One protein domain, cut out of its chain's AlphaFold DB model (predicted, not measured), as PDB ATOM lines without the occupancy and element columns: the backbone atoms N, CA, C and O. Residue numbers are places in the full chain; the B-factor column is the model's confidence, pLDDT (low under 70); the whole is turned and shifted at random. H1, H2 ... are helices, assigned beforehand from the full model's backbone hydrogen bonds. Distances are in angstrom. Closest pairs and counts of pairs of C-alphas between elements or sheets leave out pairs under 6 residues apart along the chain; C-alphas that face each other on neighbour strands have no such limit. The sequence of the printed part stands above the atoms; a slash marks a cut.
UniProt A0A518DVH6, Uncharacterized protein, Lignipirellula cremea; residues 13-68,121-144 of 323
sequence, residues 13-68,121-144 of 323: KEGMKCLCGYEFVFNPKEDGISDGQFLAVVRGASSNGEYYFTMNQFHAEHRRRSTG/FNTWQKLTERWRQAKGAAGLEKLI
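AT A GLANCE: This is residues 13 to 68 and 121 to 144 of the 323 residues of an uncharacterized protein of Lignipirellula cremea (UniProt A0A518DVH6). Three short helices, no two of them side by side, make the body, their centres forming a triangle: H1 packs on H2 at a steep angle and H3 makes the third corner, while residues 13 to 34, a long stretch with no named element, wind out at one end. The 80 printed residues hold H1, H2 and H3 in that order and no named strand: all helix, with 38 residues in named elements. The whole is compact, radius of gyration of the C-alphas 12.6 A, spanning 35 by 25 by 20 A.

HOW THE PARTS SIT: Look first at H1, residues 35 to 45, which touches H2, residues 55 to 66, at a steep tilt of 65 degrees, opposite ways; their closest C-alphas, of Ala 45 and Phe 58, are 5.4 A apart. H2, with residues 55 to 59 alone, only just touches residues 121 to 125 of H3, residues 121 to 135, with 3 pairs of C-alphas within 8 A, the closest those of His 59 and Phe 121, 6.4 A; the helices are about perpendicular, at 76 degrees. H1 and H3 are near each other. In H1, H2 and H3 every O i to N i+4 pair is within hydrogen-bond range. Residues 53 to 54 pair with 143 to 144, parallel.

IN THESE COORDINATES: Find C-alpha 35 at (-31.852, -6.498, 38.582); from there H1 runs 15.3 A. H2 runs 16.5 A, and H3 runs 20.7 A to C-alpha 135 at (-40.541, -12.605, 41.367).

THE WHOLE: The C-alphas farthest apart, of Lys 13 and Tyr 51, are 37.0 A apart. Residues 69 to 120 are not printed, a gap of 18.1 A between C-alphas 68 and 121. The link H1 to H2 is short. Residue 68 alone has pLDDT under 70.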
ATOM      1  N   LYS A  13     -36.009   7.302  34.470       92.94
ATOM      2  CA  LYS A  13     -37.050   8.335  34.333       92.94
ATOM      3  C   LYS A  13     -38.296   7.884  33.554       92.94
ATOM      4  O   LYS A  13     -39.307   8.566  33.610       92.94
ATOM      5  N   GLU A  14     -38.208   6.782  32.810       93.62
ATOM      6  CA  GLU A  14     -39.310   6.198  32.030       93.62
ATOM      7  C   GLU A  14     -40.117   5.180  32.867       93.62
ATOM      8  O   GLU A  14     -40.971   4.479  32.337       93.62
ATOM      9  N   GLY A  15     -39.850   5.092  34.178       94.88
ATOM     10  CA  GLY A  15     -40.540   4.210  35.121       94.88
ATOM     11  C   GLY A  15     -39.829   2.874  35.352       94.88
ATOM     12  O   GLY A  15     -38.736   2.631  34.841       94.88
ATOM     13  N   MET A  16     -40.466   1.991  36.127       96.56
ATOM     14  CA  MET A  16     -39.927   0.679  36.530       96.56
ATOM     15  C   MET A  16     -40.403  -0.482  35.644       96.56
ATOM     16  O   MET A  16     -40.200  -1.644  35.983       96.56
ATOM     17  N   LYS A  17     -40.992  -0.199  34.479       97.25
ATOM     18  CA  LYS A  17     -41.452  -1.216  33.527       97.25
ATOM     19  C   LYS A  17     -40.774  -1.030  32.176       97.25
ATOM     20  O   LYS A  17     -40.813   0.049  31.594       97.25
ATOM     21  N   CYS A  18     -40.140  -2.085  31.680       96.25
ATOM     22  CA  CYS A  18     -39.543  -2.111  30.352       96.25
ATOM     23  C   CYS A  18     -40.623  -2.261  29.269       96.25
ATOM     24  O   CYS A  18     -41.666  -2.872  29.502       96.25
ATOM     25  N   LEU A  19     -40.330  -1.810  28.045       95.38
ATOM     26  CA  LEU A  19     -41.198  -1.991  26.872       95.38
ATOM     27  C   LEU A  19     -41.509  -3.465  26.558       95.38
ATOM     28  O   LEU A  19     -42.544  -3.753  25.973       95.38
ATOM     29  N   CYS A  20     -40.643  -4.407  26.954       96.19
ATOM     30  CA  CYS A  20     -40.915  -5.842  26.812       96.19
ATOM     31  C   CYS A  20     -41.852  -6.409  27.895       96.19
ATOM     32  O   CYS A  20     -42.031  -7.619  27.964       96.19
ATOM     33  N   GLY A  21     -42.394  -5.564  28.778       96.25
ATOM     34  CA  GLY A  21     -43.268  -5.964  29.879       96.25
ATOM     35  C   GLY A  21     -42.541  -6.341  31.171       96.25
ATOM     36  O   GLY A  21     -43.196  -6.460  32.201       96.25
ATOM     37  N   TYR A  22     -41.208  -6.471  31.153       96.31
ATOM     38  CA  TYR A  22     -40.427  -6.758  32.358       96.31
ATOM     39  C   TYR A  22     -40.552  -5.625  33.382       96.31
ATOM     40  O   TYR A  22     -40.152  -4.491  33.113       96.31
ATOM     41  N   GLU A  23     -41.063  -5.947  34.564       97.38
ATOM     42  CA  GLU A  23     -41.101  -5.044  35.711       97.38
ATOM     43  C   GLU A  23     -39.839  -5.213  36.556       97.38
ATOM     44  O   GLU A  23     -39.525  -6.320  36.998       97.38
ATOM     45  N   PHE A  24     -39.103  -4.123  36.731       97.62
ATOM     46  CA  PHE A  24     -37.867  -4.099  37.493       97.62
ATOM     47  C   PHE A  24     -38.143  -4.072  38.992       97.62
ATOM     48  O   PHE A  24     -39.018  -3.343  39.450       97.62
ATOM     49  N   VAL A  25     -37.355  -4.831  39.751       97.94
ATOM     50  CA  VAL A  25     -37.481  -4.915  41.212       97.94
ATOM     51  C   VAL A  25     -36.645  -3.845  41.911       97.94
ATOM     52  O   VAL A  25     -37.074  -3.280  42.919       97.94
ATOM     53  N   PHE A  26     -35.454  -3.560  41.379       97.25
ATOM     54  CA  PHE A  26     -34.498  -2.650  41.997       97.25
ATOM     55  C   PHE A  26     -34.313  -1.366  41.196       97.25
ATOM     56  O   PHE A  26     -34.061  -1.382  39.984       97.25
ATOM     57  N   ASN A  27     -34.360  -0.240  41.904       95.12
ATOM     58  CA  ASN A  27     -33.995   1.069  41.392       95.12
ATOM     59  C   ASN A  27     -32.500   1.312  41.663       95.12
ATOM     60  O   ASN A  27     -32.116   1.526  42.811       95.12
ATOM     61  N   PRO A  28     -31.628   1.378  40.639       91.94
ATOM     62  CA  PRO A  28     -30.184   1.480  40.858       91.94
ATOM     63  C   PRO A  28     -29.735   2.732  41.618       91.94
ATOM     64  O   PRO A  28     -28.637   2.731  42.166       91.94
ATOM     65  N   LYS A  29     -30.543   3.803  41.626       88.81
ATOM     66  CA  LYS A  29     -30.228   5.033  42.364       88.81
ATOM     67  C   LYS A  29     -30.530   4.914  43.856       88.81
ATOM     68  O   LYS A  29     -29.765   5.430  44.658       88.81
ATOM     69  N   GLU A  30     -31.625   4.248  44.203       91.50
ATOM     70  CA  GLU A  30     -32.092   4.095  45.587       91.50
ATOM     71  C   GLU A  30     -31.480   2.848  46.227       91.50
ATOM     72  O   GLU A  30     -30.878   2.906  47.295       91.50
ATOM     73  N   ASP A  31     -31.550   1.721  45.522       92.62
ATOM     74  CA  ASP A  31     -31.075   0.430  46.005       92.62
ATOM     75  C   ASP A  31     -29.563   0.265  45.818       92.62
ATOM     76  O   ASP A  31     -28.942  -0.586  46.451       92.62
ATOM     77  N   GLY A  32     -28.926   1.055  44.949       90.44
ATOM     78  CA  GLY A  32     -27.506   0.906  44.609       90.44
ATOM     79  C   GLY A  32     -27.177  -0.392  43.858       90.44
ATOM     80  O   GLY A  32     -26.006  -0.744  43.729       90.44
ATOM     81  N   ILE A  33     -28.192  -1.113  43.376       93.62
ATOM     82  CA  ILE A  33     -28.064  -2.311  42.547       93.62
ATOM     83  C   ILE A  33     -29.202  -2.354  41.521       93.62
ATOM     84  O   ILE A  33     -30.294  -1.853  41.759       93.62
ATOM     85  N   SER A  34     -28.933  -2.931  40.353       94.94
ATOM     86  CA  SER A  34     -29.940  -3.242  39.332       94.94
ATOM     87  C   SER A  34     -30.273  -4.731  39.312       94.94
ATOM     88  O   SER A  34     -29.418  -5.556  39.633       94.94
ATOM     89  N   ASP A  35     -31.450  -5.099  38.807       96.50
ATOM     90  CA  ASP A  35     -31.852  -6.498  38.582       96.50
ATOM     91  C   ASP A  35     -30.791  -7.305  37.821       96.50
ATOM     92  O   ASP A  35     -30.457  -8.426  38.189       96.50
ATOM     93  N   GLY A  36     -30.196  -6.714  36.779       94.88
ATOM     94  CA  GLY A  36     -29.142  -7.367  36.005       94.88
ATOM     95  C   GLY A  36     -27.875  -7.651  36.821       94.88
ATOM     96  O   GLY A  36     -27.244  -8.686  36.619       94.88
ATOM     97  N   GLN A  37     -27.511  -6.759  37.749       94.44
ATOM     98  CA  GLN A  37     -26.400  -6.981  38.678       94.44
ATOM     99  C   GLN A  37     -26.762  -8.034  39.725       94.44
ATOM    100  O   GLN A  37     -25.958  -8.933  39.945       94.44
ATOM    101  N   PHE A  38     -27.961  -7.971  40.308       97.00
ATOM    102  CA  PHE A  38     -28.449  -8.958  41.272       97.00
ATOM    103  C   PHE A  38     -28.421 -10.374  40.681       97.00
ATOM    104  O   PHE A  38     -27.757 -11.258  41.216       97.00
ATOM    105  N   LEU A  39     -28.997 -10.561  39.489       96.94
ATOM    106  CA  LEU A  39     -28.960 -11.834  38.762       96.94
ATOM    107  C   LEU A  39     -27.539 -12.259  38.364       96.94
ATOM    108  O   LEU A  39     -27.250 -13.448  38.248       96.94
ATOM    109  N   ALA A  40     -26.624 -11.313  38.145       95.75
ATOM    110  CA  ALA A  40     -25.226 -11.651  37.906       95.75
ATOM    111  C   ALA A  40     -24.538 -12.189  39.171       95.75
ATOM    112  O   ALA A  40     -23.687 -13.069  39.048       95.75
ATOM    113  N   VAL A  41     -24.910 -11.699  40.360       96.75
ATOM    114  CA  VAL A  41     -24.458 -12.274  41.635       96.75
ATOM    115  C   VAL A  41     -25.039 -13.676  41.816       96.75
ATOM    116  O   VAL A  41     -24.278 -14.582  42.132       96.75
ATOM    117  N   VAL A  42     -26.330 -13.887  41.526       97.38
ATOM    118  CA  VAL A  42     -26.963 -15.222  41.590       97.38
ATOM    119  C   VAL A  42     -26.187 -16.218  40.733       97.38
ATOM    120  O   VAL A  42     -25.781 -17.275  41.212       97.38
ATOM    121  N   ARG A  43     -25.934 -15.872  39.463       96.94
ATOM    122  CA  ARG A  43     -25.147 -16.720  38.557       96.94
ATOM    123  C   ARG A  43     -23.737 -16.974  39.084       96.94
ATOM    124  O   ARG A  43     -23.218 -18.066  38.922       96.94
ATOM    125  N   GLY A  44     -23.112 -15.983  39.717       96.75
ATOM    126  CA  GLY A  44     -21.792 -16.156  40.324       96.75
ATOM    127  C   GLY A  44     -21.791 -17.111  41.521       96.75
ATOM    128  O   GLY A  44     -20.857 -17.899  41.650       96.75
ATOM    129  N   ALA A  45     -22.821 -17.048  42.369       96.38
ATOM    130  CA  ALA A  45     -22.945 -17.873  43.570       96.38
ATOM    131  C   ALA A  45     -23.314 -19.329  43.241       96.38
ATOM    132  O   ALA A  45     -22.770 -20.243  43.846       96.38
ATOM    133  N   SER A  46     -24.170 -19.531  42.236       97.38
ATOM    134  CA  SER A  46     -24.627 -20.850  41.765       97.38
ATOM    135  C   SER A  46     -23.724 -21.511  40.719       97.38
ATOM    136  O   SER A  46     -24.106 -22.537  40.164       97.38
ATOM    137  N   SER A  47     -22.587 -20.908  40.355       96.38
ATOM    138  CA  SER A  47     -21.782 -21.344  39.196       96.38
ATOM    139  C   SER A  47     -22.623 -21.515  37.917       96.38
ATOM    140  O   SER A  47     -22.565 -22.524  37.231       96.38
ATOM    141  N   ASN A  48     -23.425 -20.501  37.582       96.31
ATOM    142  CA  ASN A  48     -24.378 -20.497  36.464       96.31
ATOM    143  C   ASN A  48     -25.493 -21.556  36.571       96.31
ATOM    144  O   ASN A  48     -25.963 -22.057  35.554       96.31
ATOM    145  N   GLY A  49     -25.960 -21.837  37.789       96.06
ATOM    146  CA  GLY A  49     -27.074 -22.755  38.049       96.06
ATOM    147  C   GLY A  49     -26.664 -24.208  38.291       96.06
ATOM    148  O   GLY A  49     -27.539 -25.043  38.512       96.06
ATOM    149  N   GLU A  50     -25.364 -24.498  38.276       96.88
ATOM    150  CA  GLU A  50     -24.807 -25.822  38.558       96.88
ATOM    151  C   GLU A  50     -25.043 -26.236  40.016       96.88
ATOM    152  O   GLU A  50     -25.538 -27.332  40.272       96.88
ATOM    153  N   TYR A  51     -24.778 -25.332  40.964       97.81
ATOM    154  CA  TYR A  51     -24.823 -25.637  42.394       97.81
ATOM    155  C   TYR A  51     -25.921 -24.876  43.137       97.81
ATOM    156  O   TYR A  51     -26.211 -23.707  42.855       97.81
ATOM    157  N   TYR A  52     -26.488 -25.541  44.144       98.06
ATOM    158  CA  TYR A  52     -27.184 -24.889  45.246       98.06
ATOM    159  C   TYR A  52     -26.199 -24.073  46.077       98.06
ATOM    160  O   TYR A  52     -25.030 -24.442  46.208       98.06
ATOM    161  N   PHE A  53     -26.669 -22.958  46.628       97.94
ATOM    162  CA  PHE A  53     -25.831 -22.029  47.376       97.94
ATOM    163  C   PHE A  53     -26.575 -21.402  48.554       97.94
ATOM    164  O   PHE A  53     -27.796 -21.261  48.526       97.94
ATOM    165  N   THR A  54     -25.843 -20.991  49.587       96.88
ATOM    166  CA  THR A  54     -26.421 -20.367  50.790       96.88
ATOM    167  C   THR A  54     -26.502 -18.842  50.681       96.88
ATOM    168  O   THR A  54     -25.883 -18.213  49.815       96.88
ATOM    169  N   MET A  55     -27.215 -18.206  51.618       95.69
ATOM    170  CA  MET A  55     -27.222 -16.743  51.740       95.69
ATOM    171  C   MET A  55     -25.814 -16.165  51.981       95.69
ATOM    172  O   MET A  55     -25.495 -15.090  51.468       95.69
ATOM    173  N   ASN A  56     -24.943 -16.887  52.696       93.88
ATOM    174  CA  ASN A  56     -23.551 -16.475  52.906       93.88
ATOM    175  C   ASN A  56     -22.759 -16.486  51.598       93.88
ATOM    176  O   ASN A  56     -22.096 -15.497  51.289       93.88
ATOM    177  N   GLN A  57     -22.883 -17.542  50.787       95.31
ATOM    178  CA  GLN A  57     -22.263 -17.596  49.457       95.31
ATOM    179  C   GLN A  57     -22.787 -16.487  48.549       95.31
ATOM    180  O   GLN A  57     -22.019 -15.862  47.809       95.31
ATOM    181  N   PHE A  58     -24.087 -16.204  48.640       95.81
ATOM    182  CA  PHE A  58     -24.722 -15.167  47.846       95.81
ATOM    183  C   PHE A  58     -24.184 -13.771  48.186       95.81
ATOM    184  O   PHE A  58     -23.786 -13.013  47.297       95.81
ATOM    185  N   HIS A  59     -24.100 -13.448  49.479       93.62
ATOM    186  CA  HIS A  59     -23.522 -12.192  49.956       93.62
ATOM    187  C   HIS A  59     -22.015 -12.098  49.678       93.62
ATOM    188  O   HIS A  59     -21.528 -11.054  49.231       93.62
ATOM    189  N   ALA A  60     -21.275 -13.193  49.865       91.81
ATOM    190  CA  ALA A  60     -19.848 -13.258  49.568       91.81
ATOM    191  C   ALA A  60     -19.572 -12.949  48.092       91.81
ATOM    192  O   ALA A  60     -18.672 -12.166  47.781       91.81
ATOM    193  N   GLU A  61     -20.364 -13.498  47.169       93.31
ATOM    194  CA  GLU A  61     -20.232 -13.216  45.739       93.31
ATOM    195  C   GLU A  61     -20.552 -11.751  45.404       93.31
ATOM    196  O   GLU A  61     -19.839 -11.126  44.609       93.31
ATOM    197  N   HIS A  62     -21.557 -11.155  46.056       92.62
ATOM    198  CA  HIS A  62     -21.828  -9.721  45.934       92.62
ATOM    199  C   HIS A  62     -20.609  -8.894  46.369       92.62
ATOM    200  O   HIS A  62     -20.189  -7.968  45.663       92.62
ATOM    201  N   ARG A  63     -19.990  -9.247  47.503       89.06
ATOM    202  CA  ARG A  63     -18.789  -8.567  48.002       89.06
ATOM    203  C   ARG A  63     -17.597  -8.744  47.067       89.06
ATOM    204  O   ARG A  63     -16.927  -7.758  46.760       89.06
ATOM    205  N   ARG A  64     -17.347  -9.949  46.548       87.25
ATOM    206  CA  ARG A  64     -16.261 -10.200  45.579       87.25
ATOM    207  C   ARG A  64     -16.383  -9.325  44.334       87.25
ATOM    208  O   ARG A  64     -15.383  -8.805  43.850       87.25
ATOM    209  N   ARG A  65     -17.606  -9.136  43.837       86.75
ATOM    210  CA  ARG A  65     -17.887  -8.302  42.657       86.75
ATOM    211  C   ARG A  65     -17.803  -6.810  42.948       86.75
ATOM    212  O   ARG A  65     -17.357  -6.051  42.092       86.75
ATOM    213  N   SER A  66     -18.208  -6.401  44.146       81.56
ATOM    214  CA  SER A  66     -18.192  -4.993  44.561       81.56
ATOM    215  C   SER A  66     -16.787  -4.511  44.923       81.56
ATOM    216  O   SER A  66     -16.446  -3.363  44.675       81.56
ATOM    217  N   THR A  67     -15.935  -5.397  45.446       71.94
ATOM    218  CA  THR A  67     -14.558  -5.083  45.879       71.94
ATOM    219  C   THR A  67     -13.509  -5.224  44.765       71.94
ATOM    220  O   THR A  67     -12.323  -5.452  45.036       71.94
ATOM    221  N   GLY A  68     -13.935  -5.097  43.500       64.12
ATOM    222  CA  GLY A  68     -13.048  -5.131  42.338       64.12
ATOM    223  C   GLY A  68     -11.845  -4.199  42.515       64.12
ATOM    224  O   GLY A  68     -11.968  -3.108  43.064       64.12
ATOM    225  N   PHE A 121     -24.719  -7.598  55.167       89.00
ATOM    226  CA  PHE A 121     -25.429  -8.877  55.062       89.00
ATOM    227  C   PHE A 121     -26.943  -8.691  55.239       89.00
ATOM    228  O   PHE A 121     -27.724  -9.092  54.379       89.00
ATOM    229  N   ASN A 122     -27.356  -7.955  56.276       90.81
ATOM    230  CA  ASN A 122     -28.766  -7.654  56.542       90.81
ATOM    231  C   ASN A 122     -29.428  -6.875  55.396       90.81
ATOM    232  O   ASN A 122     -30.574  -7.134  55.030       90.81
ATOM    233  N   THR A 123     -28.709  -5.924  54.791       92.81
ATOM    234  CA  THR A 123     -29.222  -5.189  53.625       92.81
ATOM    235  C   THR A 123     -29.369  -6.114  52.419       92.81
ATOM    236  O   THR A 123     -30.363  -6.042  51.699       92.81
ATOM    237  N   TRP A 124     -28.401  -7.007  52.205       94.06
ATOM    238  CA  TRP A 124     -28.434  -7.985  51.122       94.06
ATOM    239  C   TRP A 124     -29.584  -8.984  51.272       94.06
ATOM    240  O   TRP A 124     -30.295  -9.263  50.305       94.06
ATOM    241  N   GLN A 125     -29.833  -9.452  52.492       94.06
ATOM    242  CA  GLN A 125     -30.966 -10.315  52.806       94.06
ATOM    243  C   GLN A 125     -32.299  -9.609  52.521       94.06
ATOM    244  O   GLN A 125     -33.159 -10.186  51.860       94.06
ATOM    245  N   LYS A 126     -32.450  -8.333  52.907       95.88
ATOM    246  CA  LYS A 126     -33.646  -7.526  52.589       95.88
ATOM    247  C   LYS A 126     -33.866  -7.357  51.084       95.88
ATOM    248  O   LYS A 126     -34.999  -7.445  50.619       95.88
ATOM    249  N   LEU A 127     -32.802  -7.122  50.312       96.88
ATOM    250  CA  LEU A 127     -32.892  -7.050  48.848       96.88
ATOM    251  C   LEU A 127     -33.319  -8.396  48.252       96.88
ATOM    252  O   LEU A 127     -34.156  -8.434  47.354       96.88
ATOM    253  N   THR A 128     -32.787  -9.493  48.786       96.88
ATOM    254  CA  THR A 128     -33.140 -10.851  48.356       96.88
ATOM    255  C   THR A 128     -34.603 -11.175  48.652       96.88
ATOM    256  O   THR A 128     -35.293 -11.723  47.798       96.88
ATOM    257  N   GLU A 129     -35.102 -10.775  49.818       96.56
ATOM    258  CA  GLU A 129     -36.506 -10.961  50.184       96.56
ATOM    259  C   GLU A 129     -37.440 -10.110  49.310       96.56
ATOM    260  O   GLU A 129     -38.434 -10.614  48.796       96.56
ATOM    261  N   ARG A 130     -37.074  -8.855  49.016       97.44
ATOM    262  CA  ARG A 130     -37.810  -8.024  48.043       97.44
ATOM    263  C   ARG A 130     -37.874  -8.667  46.658       97.44
ATOM    264  O   ARG A 130     -38.921  -8.628  46.016       97.44
ATOM    265  N   TRP A 131     -36.776  -9.271  46.197       97.69
ATOM    266  CA  TRP A 131     -36.778 -10.039  44.950       97.69
ATOM    267  C   TRP A 131     -37.756 -11.206  45.008       97.69
ATOM    268  O   TRP A 131     -38.574 -11.361  44.104       97.69
ATOM    269  N   ARG A 132     -37.711 -11.988  46.089       96.19
ATOM    270  CA  ARG A 132     -38.595 -13.136  46.291       96.19
ATOM    271  C   ARG A 132     -40.068 -12.738  46.303       96.19
ATOM    272  O   ARG A 132     -40.878 -13.404  45.673       96.19
ATOM    273  N   GLN A 133     -40.415 -11.626  46.941       96.69
ATOM    274  CA  GLN A 133     -41.787 -11.113  46.957       96.69
ATOM    275  C   GLN A 133     -42.262 -10.675  45.566       96.69
ATOM    276  O   GLN A 133     -43.407 -10.919  45.200       96.69
ATOM    277  N   ALA A 134     -41.382 -10.062  44.770       96.94
ATOM    278  CA  ALA A 134     -41.739  -9.555  43.446       96.94
ATOM    279  C   ALA A 134     -41.712 -10.623  42.336       96.94
ATOM    280  O   ALA A 134     -42.441 -10.503  41.352       96.94
ATOM    281  N   LYS A 135     -40.832 -11.629  42.438       95.69
ATOM    282  CA  LYS A 135     -40.541 -12.605  41.367       95.69
ATOM    283  C   LYS A 135     -40.695 -14.069  41.791       95.69
ATOM    284  O   LYS A 135     -40.494 -14.960  40.966       95.69
ATOM    285  N   GLY A 136     -41.046 -14.343  43.044       93.69
ATOM    286  CA  GLY A 136     -41.091 -15.697  43.588       93.69
ATOM    287  C   GLY A 136     -39.702 -16.338  43.635       93.69
ATOM    288  O   GLY A 136     -38.708 -15.691  43.968       93.69
ATOM    289  N   ALA A 137     -39.627 -17.620  43.277       91.62
ATOM    290  CA  ALA A 137     -38.367 -18.360  43.205       91.62
ATOM    291  C   ALA A 137     -37.553 -18.075  41.929       91.62
ATOM    292  O   ALA A 137     -36.438 -18.575  41.810       91.62
ATOM    293  N   ALA A 138     -38.080 -17.286  40.982       93.12
ATOM    294  CA  ALA A 138     -37.445 -17.080  39.685       93.12
ATOM    295  C   ALA A 138     -36.058 -16.434  39.828       93.12
ATOM    296  O   ALA A 138     -35.917 -15.323  40.347       93.12
ATOM    297  N   GLY A 139     -35.029 -17.126  39.346       91.12
ATOM    298  CA  GLY A 139     -33.632 -16.732  39.498       91.12
ATOM    299  C   GLY A 139     -33.073 -16.904  40.915       91.12
ATOM    300  O   GLY A 139     -31.998 -16.382  41.182       91.12
ATOM    301  N   LEU A 140     -33.772 -17.576  41.829       96.12
ATOM    302  CA  LEU A 140     -33.302 -17.953  43.170       96.12
ATOM    303  C   LEU A 140     -33.604 -19.430  43.478       96.12
ATOM    304  O   LEU A 140     -33.577 -19.835  44.635       96.12
ATOM    305  N   GLU A 141     -33.861 -20.249  42.462       95.50
ATOM    306  CA  GLU A 141     -34.279 -21.650  42.593       95.50
ATOM    307  C   GLU A 141     -33.235 -22.501  43.329       95.50
ATOM    308  O   GLU A 141     -33.561 -23.485  43.983       95.50
ATOM    309  N   LYS A 142     -31.964 -22.104  43.217       96.88
ATOM    310  CA  LYS A 142     -30.809 -22.763  43.834       96.88
ATOM    311  C   LYS A 142     -30.387 -22.141  45.173       96.88
ATOM    312  O   LYS A 142     -29.435 -22.619  45.783       96.88
ATOM    313  N   LEU A 143     -31.051 -21.078  45.630       97.56
ATOM    314  CA  LEU A 143     -30.745 -20.455  46.917       97.56
ATOM    315  C   LEU A 143     -31.379 -21.262  48.055       97.56
ATOM    316  O   LEU A 143     -32.602 -21.349  48.157       97.56
ATOM    317  N   ILE A 144     -30.547 -21.758  48.965       96.31
ATOM    318  CA  ILE A 144     -30.978 -22.394  50.209       96.31
ATOM    319  C   ILE A 144     -31.403 -21.287  51.174       96.31
ATOM    320  O   ILE A 144     -30.580 -20.525  51.687       96.31
TER     321      ILE A 144